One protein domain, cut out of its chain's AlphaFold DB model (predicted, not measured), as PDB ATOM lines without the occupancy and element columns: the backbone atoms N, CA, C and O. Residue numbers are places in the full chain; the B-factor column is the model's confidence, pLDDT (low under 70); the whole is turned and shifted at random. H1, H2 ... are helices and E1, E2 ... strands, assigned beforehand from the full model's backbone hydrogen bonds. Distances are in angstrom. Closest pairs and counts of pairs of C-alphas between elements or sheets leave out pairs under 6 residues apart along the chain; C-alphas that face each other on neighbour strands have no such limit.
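What this domain is: This is residues 4 to 69 of the 70 residues of an uncharacterized protein of Caenorhabditis tropicalis (UniProt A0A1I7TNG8). With little regular structure, a small hairpin of strands E1 and E2 makes the middle, with helix H1 beside it and the long loop of residues 26 to 47 at one end. At the other end is a second small hairpin, E3 and E4, where residues 62 to 67 stick out. The 66 printed residues hold H1, E1, E2, E3, E4 in order, class mixed, under half in named elements; both sheets are antiparallel. The whole is loose, radius of gyration of the C-alphas 13.9 A, spanning 39 by 22 by 22 A.

How they stand to each other: E1, residues 21 to 25, and E2, residues 48 to 51, form an antiparallel hairpin at 159 degrees; N 22 and O 50, 2.8 A apart, are within hydrogen-bond range. The closest C-alphas of H1, residues 4 to 13, and E1 are those of Ala 11 and Leu 21, 6.2 A apart. E3, residues 62 to 64, and E4, residues 67 to 69, form an antiparallel hairpin; N 64 and O 67, 2.9 A apart, are within hydrogen-bond range. E2 and E3 are apart. In H1 every O i to N i+4 pair is within hydrogen-bond range.

Where its parts are: H1, 14.3 A long, begins at C-alpha 4 (53.349, -32.349, 0.255). E1 is 13.6 A, E2 10.4 A; E4 ends at C-alpha 69 (26.221, -14.001, 3.668).

The domain as a whole: The two farthest C-alphas, of His 43 and Gly 58, are 41.3 A apart. The printed part has no cut; the link E1 to E2 is long. The model's pLDDT is under 70 at residues 54 to 69.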
ATOM      1  N   ILE A   4      53.750 -32.607   1.648       94.94
ATOM      2  CA  ILE A   4      53.349 -32.349   0.255       94.94
ATOM      3  C   ILE A   4      52.436 -33.449  -0.310       94.94
ATOM      4  O   ILE A   4      51.466 -33.144  -1.001       94.94
ATOM      5  N   LYS A   5      52.682 -34.722   0.034       94.38
ATOM      6  CA  LYS A   5      51.835 -35.841  -0.411       94.38
ATOM      7  C   LYS A   5      50.419 -35.742   0.154       94.38
ATOM      8  O   LYS A   5      49.464 -35.932  -0.590       94.38
ATOM      9  N   LEU A   6      50.295 -35.376   1.434       93.50
ATOM     10  CA  LEU A   6      48.999 -35.131   2.065       93.50
ATOM     11  C   LEU A   6      48.269 -33.978   1.367       93.50
ATOM     12  O   LEU A   6      47.100 -34.126   1.031       93.50
ATOM     13  N   LYS A   7      48.962 -32.863   1.091       94.94
ATOM     14  CA  LYS A   7      48.363 -31.718   0.384       94.94
ATOM     15  C   LYS A   7      47.818 -32.109  -0.986       94.94
ATOM     16  O   LYS A   7      46.682 -31.770  -1.287       94.94
ATOM     17  N   HIS A   8      48.585 -32.841  -1.795       95.88
ATOM     18  CA  HIS A   8      48.099 -33.299  -3.100       95.88
ATOM     19  C   HIS A   8      46.897 -34.236  -2.984       95.88
ATOM     20  O   HIS A   8      45.948 -34.092  -3.749       95.88
ATOM     21  N   GLN A   9      46.924 -35.171  -2.033       95.31
ATOM     22  CA  GLN A   9      45.824 -36.108  -1.837       95.31
ATOM     23  C   GLN A   9      44.538 -35.387  -1.417       95.31
ATOM     24  O   GLN A   9      43.496 -35.616  -2.024       95.31
ATOM     25  N   VAL A  10      44.614 -34.481  -0.439       94.31
ATOM     26  CA  VAL A  10      43.458 -33.697   0.022       94.31
ATOM     27  C   VAL A  10      42.946 -32.773  -1.085       94.31
ATOM     28  O   VAL A  10      41.748 -32.730  -1.330       94.31
ATOM     29  N   ALA A  11      43.838 -32.088  -1.807       94.81
ATOM     30  CA  ALA A  11      43.454 -31.227  -2.927       94.81
ATOM     31  C   ALA A  11      42.712 -32.012  -4.019       94.81
ATOM     32  O   ALA A  11      41.677 -31.568  -4.503       94.81
ATOM     33  N   SER A  12      43.199 -33.211  -4.353       96.25
ATOM     34  CA  SER A  12      42.545 -34.094  -5.320       96.25
ATOM     35  C   SER A  12      41.184 -34.595  -4.839       96.25
ATOM     36  O   SER A  12      40.289 -34.735  -5.660       96.25
ATOM     37  N   GLN A  13      41.029 -34.893  -3.547       95.44
ATOM     38  CA  GLN A  13      39.755 -35.350  -2.977       95.44
ATOM     39  C   GLN A  13      38.700 -34.244  -2.934       95.44
ATOM     40  O   GLN A  13      37.514 -34.534  -3.036       95.44
ATOM     41  N   LEU A  14      39.135 -32.995  -2.766       92.00
ATOM     42  CA  LEU A  14      38.270 -31.817  -2.736       92.00
ATOM     43  C   LEU A  14      38.079 -31.179  -4.122       92.00
ATOM     44  O   LEU A  14      37.376 -30.183  -4.221       92.00
ATOM     45  N   GLU A  15      38.712 -31.720  -5.168       94.56
ATOM     46  CA  GLU A  15      38.694 -31.177  -6.537       94.56
ATOM     47  C   GLU A  15      39.171 -29.713  -6.645       94.56
ATOM     48  O   GLU A  15      38.806 -28.987  -7.569       94.56
ATOM     49  N   ILE A  16      40.056 -29.283  -5.739       91.81
ATOM     50  CA  ILE A  16      40.623 -27.927  -5.732       91.81
ATOM     51  C   ILE A  16      42.082 -27.920  -6.206       91.81
ATOM     52  O   ILE A  16      42.838 -28.863  -5.944       91.81
ATOM     53  N   PRO A  17      42.553 -26.841  -6.860       93.00
ATOM     54  CA  PRO A  17      43.968 -26.687  -7.167       93.00
ATOM     55  C   PRO A  17      44.815 -26.749  -5.891       93.00
ATOM     56  O   PRO A  17      44.545 -26.039  -4.925       93.00
ATOM     57  N   VAL A  18      45.903 -27.528  -5.893       93.00
ATOM     58  CA  VAL A  18      46.776 -27.677  -4.707       93.00
ATOM     59  C   VAL A  18      47.327 -26.340  -4.194       93.00
ATOM     60  O   VAL A  18      47.543 -26.179  -2.996       93.00
ATOM     61  N   ASN A  19      47.513 -25.362  -5.086       90.94
ATOM     62  CA  ASN A  19      47.967 -24.013  -4.739       90.94
ATOM     63  C   ASN A  19      46.892 -23.177  -4.026       90.94
ATOM     64  O   ASN A  19      47.239 -22.212  -3.348       90.94
ATOM     65  N   ASN A  20      45.619 -23.552  -4.164       91.81
ATOM     66  CA  ASN A  20      44.502 -22.948  -3.446       91.81
ATOM     67  C   ASN A  20      44.227 -23.688  -2.128       91.81
ATOM     68  O   ASN A  20      43.496 -23.172  -1.297       91.81
ATOM     69  N   LEU A  21      44.814 -24.865  -1.884       93.38
ATOM     70  CA  LEU A  21      44.638 -25.575  -0.618       93.38
ATOM     71  C   LEU A  21      45.593 -25.046   0.462       93.38
ATOM     72  O   LEU A  21      46.822 -25.158   0.374       93.38
ATOM     73  N   CYS A  22      45.009 -24.584   1.560       93.81
ATOM     74  CA  CYS A  22      45.704 -24.264   2.792       93.81
ATOM     75  C   CYS A  22      45.400 -25.311   3.868       93.81
ATOM     76  O   CYS A  22      44.243 -25.628   4.121       93.81
ATOM     77  N   LEU A  23      46.444 -25.823   4.525       95.12
ATOM     78  CA  LEU A  23      46.312 -26.731   5.664       95.12
ATOM     79  C   LEU A  23      46.863 -26.067   6.930       95.12
ATOM     80  O   LEU A  23      47.959 -25.497   6.892       95.12
ATOM     81  N   LEU A  24      46.134 -26.186   8.041       95.69
ATOM     82  CA  LEU A  24      46.538 -25.702   9.360       95.69
ATOM     83  C   LEU A  24      46.501 -26.804  10.420       95.69
ATOM     84  O   LEU A  24      45.556 -27.588  10.498       95.69
ATOM     85  N   HIS A  25      47.504 -26.797  11.296       95.62
ATOM     86  CA  HIS A  25      47.539 -27.578  12.534       95.62
ATOM     87  C   HIS A  25      47.999 -26.672  13.673       95.62
ATOM     88  O   HIS A  25      49.035 -26.021  13.549       95.62
ATOM     89  N   ARG A  26      47.215 -26.588  14.759       92.12
ATOM     90  CA  ARG A  26      47.504 -25.742  15.940       92.12
ATOM     91  C   ARG A  26      47.979 -24.332  15.563       92.12
ATOM     92  O   ARG A  26      49.056 -23.906  15.969       92.12
ATOM     93  N   GLU A  27      47.195 -23.656  14.723       89.62
ATOM     94  CA  GLU A  27      47.451 -22.279  14.256       89.62
ATOM     95  C   GLU A  27      48.692 -22.112  13.357       89.62
ATOM     96  O   GLU A  27      49.038 -20.998  12.965       89.62
ATOM     97  N   LYS A  28      49.353 -23.208  12.964       92.25
ATOM     98  CA  LYS A  28      50.496 -23.183  12.047       92.25
ATOM     99  C   LYS A  28      50.110 -23.658  10.656       92.25
ATOM    100  O   LYS A  28      49.510 -24.719  10.485       92.25
ATOM    101  N   TYR A  29      50.536 -22.889   9.659       94.06
ATOM    102  CA  TYR A  29      50.464 -23.271   8.254       94.06
ATOM    103  C   TYR A  29      51.389 -24.450   7.963       94.06
ATOM    104  O   TYR A  29      52.586 -24.379   8.240       94.06
ATOM    105  N   ILE A  30      50.846 -25.488   7.329       95.06
ATOM    106  CA  ILE A  30      51.613 -26.657   6.895       95.06
ATOM    107  C   ILE A  30      52.254 -26.372   5.529       95.06
ATOM    108  O   ILE A  30      51.581 -26.233   4.493       95.06
ATOM    109  N   ARG A  31      53.585 -26.299   5.516       94.88
ATOM    110  CA  ARG A  31      54.410 -26.120   4.316       94.88
ATOM    111  C   ARG A  31      54.697 -27.467   3.656       94.88
ATOM    112  O   ARG A  31      54.562 -28.529   4.255       94.88
ATOM    113  N   ASN A  32      55.115 -27.432   2.395       94.44
ATOM    114  CA  ASN A  32      55.308 -28.646   1.594       94.44
ATOM    115  C   ASN A  32      56.435 -29.541   2.141       94.44
ATOM    116  O   ASN A  32      56.349 -30.768   2.071       94.44
ATOM    117  N   GLN A  33      57.474 -28.917   2.693       96.19
ATOM    118  CA  GLN A  33      58.640 -29.566   3.284       96.19
ATOM    119  C   GLN A  33      58.447 -29.979   4.748       96.19
ATOM    120  O   GLN A  33      59.288 -30.706   5.275       96.19
ATOM    121  N   ASP A  34      57.374 -29.524   5.401       96.19
ATOM    122  CA  ASP A  34      57.119 -29.898   6.786       96.19
ATOM    123  C   ASP A  34      56.850 -31.398   6.877       96.19
ATOM    124  O   ASP A  34      56.420 -32.047   5.922       96.19
ATOM    125  N   THR A  35      57.100 -31.954   8.049       95.94
ATOM    126  CA  THR A  35      56.833 -33.351   8.380       95.94
ATOM    127  C   THR A  35      55.891 -33.415   9.577       95.94
ATOM    128  O   THR A  35      55.772 -32.447  10.329       95.94
ATOM    129  N   ALA A  36      55.238 -34.562   9.777       94.81
ATOM    130  CA  ALA A  36      54.441 -34.787  10.982       94.81
ATOM    131  C   ALA A  36      55.269 -34.548  12.261       94.81
ATOM    132  O   ALA A  36      54.807 -33.849  13.161       94.81
ATOM    133  N   ASP A  37      56.519 -35.023  12.287       95.38
ATOM    134  CA  ASP A  37      57.420 -34.877  13.435       95.38
ATOM    135  C   ASP A  37      57.778 -33.410  13.708       95.38
ATOM    136  O   ASP A  37      57.672 -32.946  14.842       95.38
ATOM    137  N   SER A  38      58.127 -32.639  12.670       95.19
ATOM    138  CA  SER A  38      58.474 -31.215  12.822       95.19
ATOM    139  C   SER A  38      57.296 -30.350  13.278       95.19
ATOM    140  O   SER A  38      57.500 -29.284  13.857       95.19
ATOM    141  N   LEU A  39      56.067 -30.794  13.008       94.00
ATOM    142  CA  LEU A  39      54.831 -30.140  13.442       94.00
ATOM    143  C   LEU A  39      54.264 -30.743  14.739       94.00
ATOM    144  O   LEU A  39      53.237 -30.277  15.227       94.00
ATOM    145  N   ALA A  40      54.932 -31.750  15.315       95.56
ATOM    146  CA  ALA A  40      54.465 -32.516  16.470       95.56
ATOM    147  C   ALA A  40      53.026 -33.054  16.305       95.56
ATOM    148  O   ALA A  40      52.269 -33.121  17.279       95.56
ATOM    149  N   ILE A  41      52.660 -33.429  15.075       95.25
ATOM    150  CA  ILE A  41      51.371 -34.040  14.745       95.25
ATOM    151  C   ILE A  41      51.365 -35.457  15.302       95.25
ATOM    152  O   ILE A  41      52.226 -36.275  14.970       95.25
ATOM    153  N   ARG A  42      50.383 -35.748  16.148       96.00
ATOM    154  CA  ARG A  42      50.178 -37.084  16.710       96.00
ATOM    155  C   ARG A  42      49.053 -37.812  15.991       96.00
ATOM    156  O   ARG A  42      48.286 -37.230  15.226       96.00
ATOM    157  N   HIS A  43      48.966 -39.113  16.238       94.69
ATOM    158  CA  HIS A  43      47.845 -39.906  15.755       94.69
ATOM    159  C   HIS A  43      46.516 -39.284  16.219       94.69
ATOM    160  O   HIS A  43      46.388 -38.926  17.388       94.69
ATOM    161  N   ASN A  44      45.558 -39.168  15.296       94.88
ATOM    162  CA  ASN A  44      44.243 -38.535  15.477       94.88
ATOM    163  C   ASN A  44      44.237 -37.018  15.729       94.88
ATOM    164  O   ASN A  44      43.179 -36.467  16.031       94.88
ATOM    165  N   ASP A  45      45.363 -36.320  15.559       95.62
ATOM    166  CA  ASP A  45      45.333 -34.858  15.520       95.62
ATOM    167  C   ASP A  45      44.545 -34.373  14.291       95.62
ATOM    168  O   ASP A  45      44.734 -34.858  13.172       95.62
ATOM    169  N   ALA A  46      43.691 -33.372  14.496       94.50
ATOM    170  CA  ALA A  46      42.944 -32.744  13.417       94.50
ATOM    171  C   ALA A  46      43.829 -31.781  12.609       94.50
ATOM    172  O   ALA A  46      44.607 -31.003  13.167       94.50
ATOM    173  N   ILE A  47      43.655 -31.801  11.288       95.56
ATOM    174  CA  ILE A  47      44.215 -30.817  10.358       95.56
ATOM    175  C   ILE A  47      43.040 -30.108   9.697       95.56
ATOM    176  O   ILE A  47      42.170 -30.753   9.117       95.56
ATOM    177  N   LEU A  48      43.022 -28.784   9.788       94.56
ATOM    178  CA  LEU A  48      42.013 -27.960   9.136       94.56
ATOM    179  C   LEU A  48      42.435 -27.697   7.691       94.56
ATOM    180  O   LEU A  48      43.596 -27.370   7.438       94.56
ATOM    181  N   ALA A  49      41.494 -27.831   6.760       92.69
ATOM    182  CA  ALA A  49      41.692 -27.576   5.340       92.69
ATOM    183  C   ALA A  49      40.811 -26.407   4.893       92.69
ATOM    184  O   ALA A  49      39.624 -26.373   5.201       92.69
ATOM    185  N   PHE A  50      41.403 -25.466   4.163       90.94
ATOM    186  CA  PHE A  50      40.731 -24.284   3.635       90.94
ATOM    187  C   PHE A  50      41.043 -24.135   2.152       90.94
ATOM    188  O   PHE A  50      42.199 -24.287   1.744       90.94
ATOM    189  N   GLU A  51      40.035 -23.788   1.359       91.69
ATOM    190  CA  GLU A  51      40.242 -23.300   0.002       91.69
ATOM    191  C   GLU A  51      40.493 -21.786   0.037       91.69
ATOM    192  O   GLU A  51      39.725 -21.010   0.604       91.69
ATOM    193  N   LEU A  52      41.607 -21.364  -0.551       86.44
ATOM    194  CA  LEU A  52      41.980 -19.974  -0.729       86.44
ATOM    195  C   LEU A  52      41.433 -19.487  -2.067       86.44
ATOM    196  O   LEU A  52      42.037 -19.700  -3.121       86.44
ATOM    197  N   THR A  53      40.324 -18.768  -2.015       81.94
ATOM    198  CA  THR A  53      39.820 -18.031  -3.171       81.94
ATOM    199  C   THR A  53      40.515 -16.673  -3.219       81.94
ATOM    200  O   THR A  53      40.522 -15.928  -2.237       81.94
ATOM    201  N   LYS A  54      41.123 -16.322  -4.360       65.44
ATOM    202  CA  LYS A  54      41.594 -14.948  -4.582       65.44
ATOM    203  C   LYS A  54      40.381 -14.027  -4.594       65.44
ATOM    204  O   LYS A  54      39.677 -13.932  -5.594       65.44
ATOM    205  N   VAL A  55      40.173 -13.323  -3.494       59.28
ATOM    206  CA  VAL A  55      39.291 -12.166  -3.471       59.28
ATOM    207  C   VAL A  55      40.028 -11.054  -4.212       59.28
ATOM    208  O   VAL A  55      41.092 -10.604  -3.772       59.28
ATOM    209  N   ASN A  56      39.528 -10.655  -5.384       55.28
ATOM    210  CA  ASN A  56      40.007  -9.443  -6.044       55.28
ATOM    211  C   ASN A  56      39.939  -8.302  -5.019       55.28
ATOM    212  O   ASN A  56      38.913  -8.139  -4.365       55.28
ATOM    213  N   LYS A  57      41.040  -7.557  -4.836       46.16
ATOM    214  CA  LYS A  57      41.108  -6.398  -3.930       46.16
ATOM    215  C   LYS A  57      39.897  -5.491  -4.203       46.16
ATOM    216  O   LYS A  57      39.870  -4.827  -5.234       46.16
ATOM    217  N   GLY A  58      38.908  -5.513  -3.313       51.31
ATOM    218  CA  GLY A  58      37.622  -4.848  -3.524       51.31
ATOM    219  C   GLY A  58      36.596  -5.249  -2.476       51.31
ATOM    220  O   GLY A  58      36.263  -4.422  -1.641       51.31
ATOM    221  N   ASP A  59      36.196  -6.519  -2.438       50.25
ATOM    222  CA  ASP A  59      35.049  -6.938  -1.625       50.25
ATOM    223  C   ASP A  59      35.294  -8.301  -0.967       50.25
ATOM    224  O   ASP A  59      35.341  -9.330  -1.636       50.25
ATOM    225  N   ILE A  60      35.465  -8.327   0.359       55.19
ATOM    226  CA  ILE A  60      35.466  -9.583   1.121       55.19
ATOM    227  C   ILE A  60      34.011 -10.026   1.264       55.19
ATOM    228  O   ILE A  60      33.267  -9.466   2.062       55.19
ATOM    229  N   HIS A  61      33.619 -11.042   0.502       51.81
ATOM    230  CA  HIS A  61      32.351 -11.736   0.689       51.81
ATOM    231  C   HIS A  61      32.591 -12.994   1.519       51.81
ATOM    232  O   HIS A  61      33.399 -13.844   1.141       51.81
ATOM    233  N   ILE A  62      31.893 -13.119   2.647       59.12
ATOM    234  CA  ILE A  62      31.807 -14.390   3.362       59.12
ATOM    235  C   ILE A  62      30.805 -15.243   2.582       59.12
ATOM    236  O   ILE A  62      29.658 -14.841   2.393       59.12
ATOM    237  N   VAL A  63      31.253 -16.386   2.061       57.19
ATOM    238  CA  VAL A  63      30.399 -17.315   1.314       57.19
ATOM    239  C   VAL A  63      30.185 -18.562   2.160       57.19
ATOM    240  O   VAL A  63      31.146 -19.238   2.519       57.19
ATOM    241  N   GLU A  64      28.925 -18.876   2.450       58.25
ATOM    242  CA  GLU A  64      28.504 -20.102   3.126       58.25
ATOM    243  C   GLU A  64      27.552 -20.865   2.196       58.25
ATOM    244  O   GLU A  64      26.613 -20.288   1.652       58.25
ATOM    245  N   ASN A  65      27.797 -22.159   1.954       63.88
ATOM    246  CA  ASN A  65      26.958 -23.006   1.088       63.88
ATOM    247  C   ASN A  65      26.662 -22.408  -0.304       63.88
ATOM    248  O   ASN A  65      25.533 -22.475  -0.793       63.88
ATOM    249  N   ASN A  66      27.673 -21.828  -0.959       62.31
ATOM    250  CA  ASN A  66      27.528 -21.164  -2.263       62.31
ATOM    251  C   ASN A  66      26.617 -19.917  -2.263       62.31
ATOM    252  O   ASN A  66      26.228 -19.440  -3.328       62.31
ATOM    253  N   GLN A  67      26.295 -19.362  -1.091       50.16
ATOM    254  CA  GLN A  67      25.557 -18.110  -0.944       50.16
ATOM    255  C   GLN A  67      26.416 -17.059  -0.240       50.16
ATOM    256  O   GLN A  67      27.150 -17.361   0.698       50.16
ATOM    257  N   VAL A  68      26.332 -15.811  -0.706       63.22
ATOM    258  CA  VAL A  68      26.972 -14.667  -0.045       63.22
ATOM    259  C   VAL A  68      26.165 -14.323   1.207       63.22
ATOM    260  O   VAL A  68      24.975 -14.027   1.102       63.22
ATOM    261  N   VAL A  69      26.808 -14.364   2.372       66.75
ATOM    262  CA  VAL A  69      26.221 -14.001   3.668       66.75
ATOM    263  C   VAL A  69      26.695 -12.587   4.033       66.75
ATOM    264  O   VAL A  69      27.897 -12.316   3.978       66.75
TER     265      VAL A  69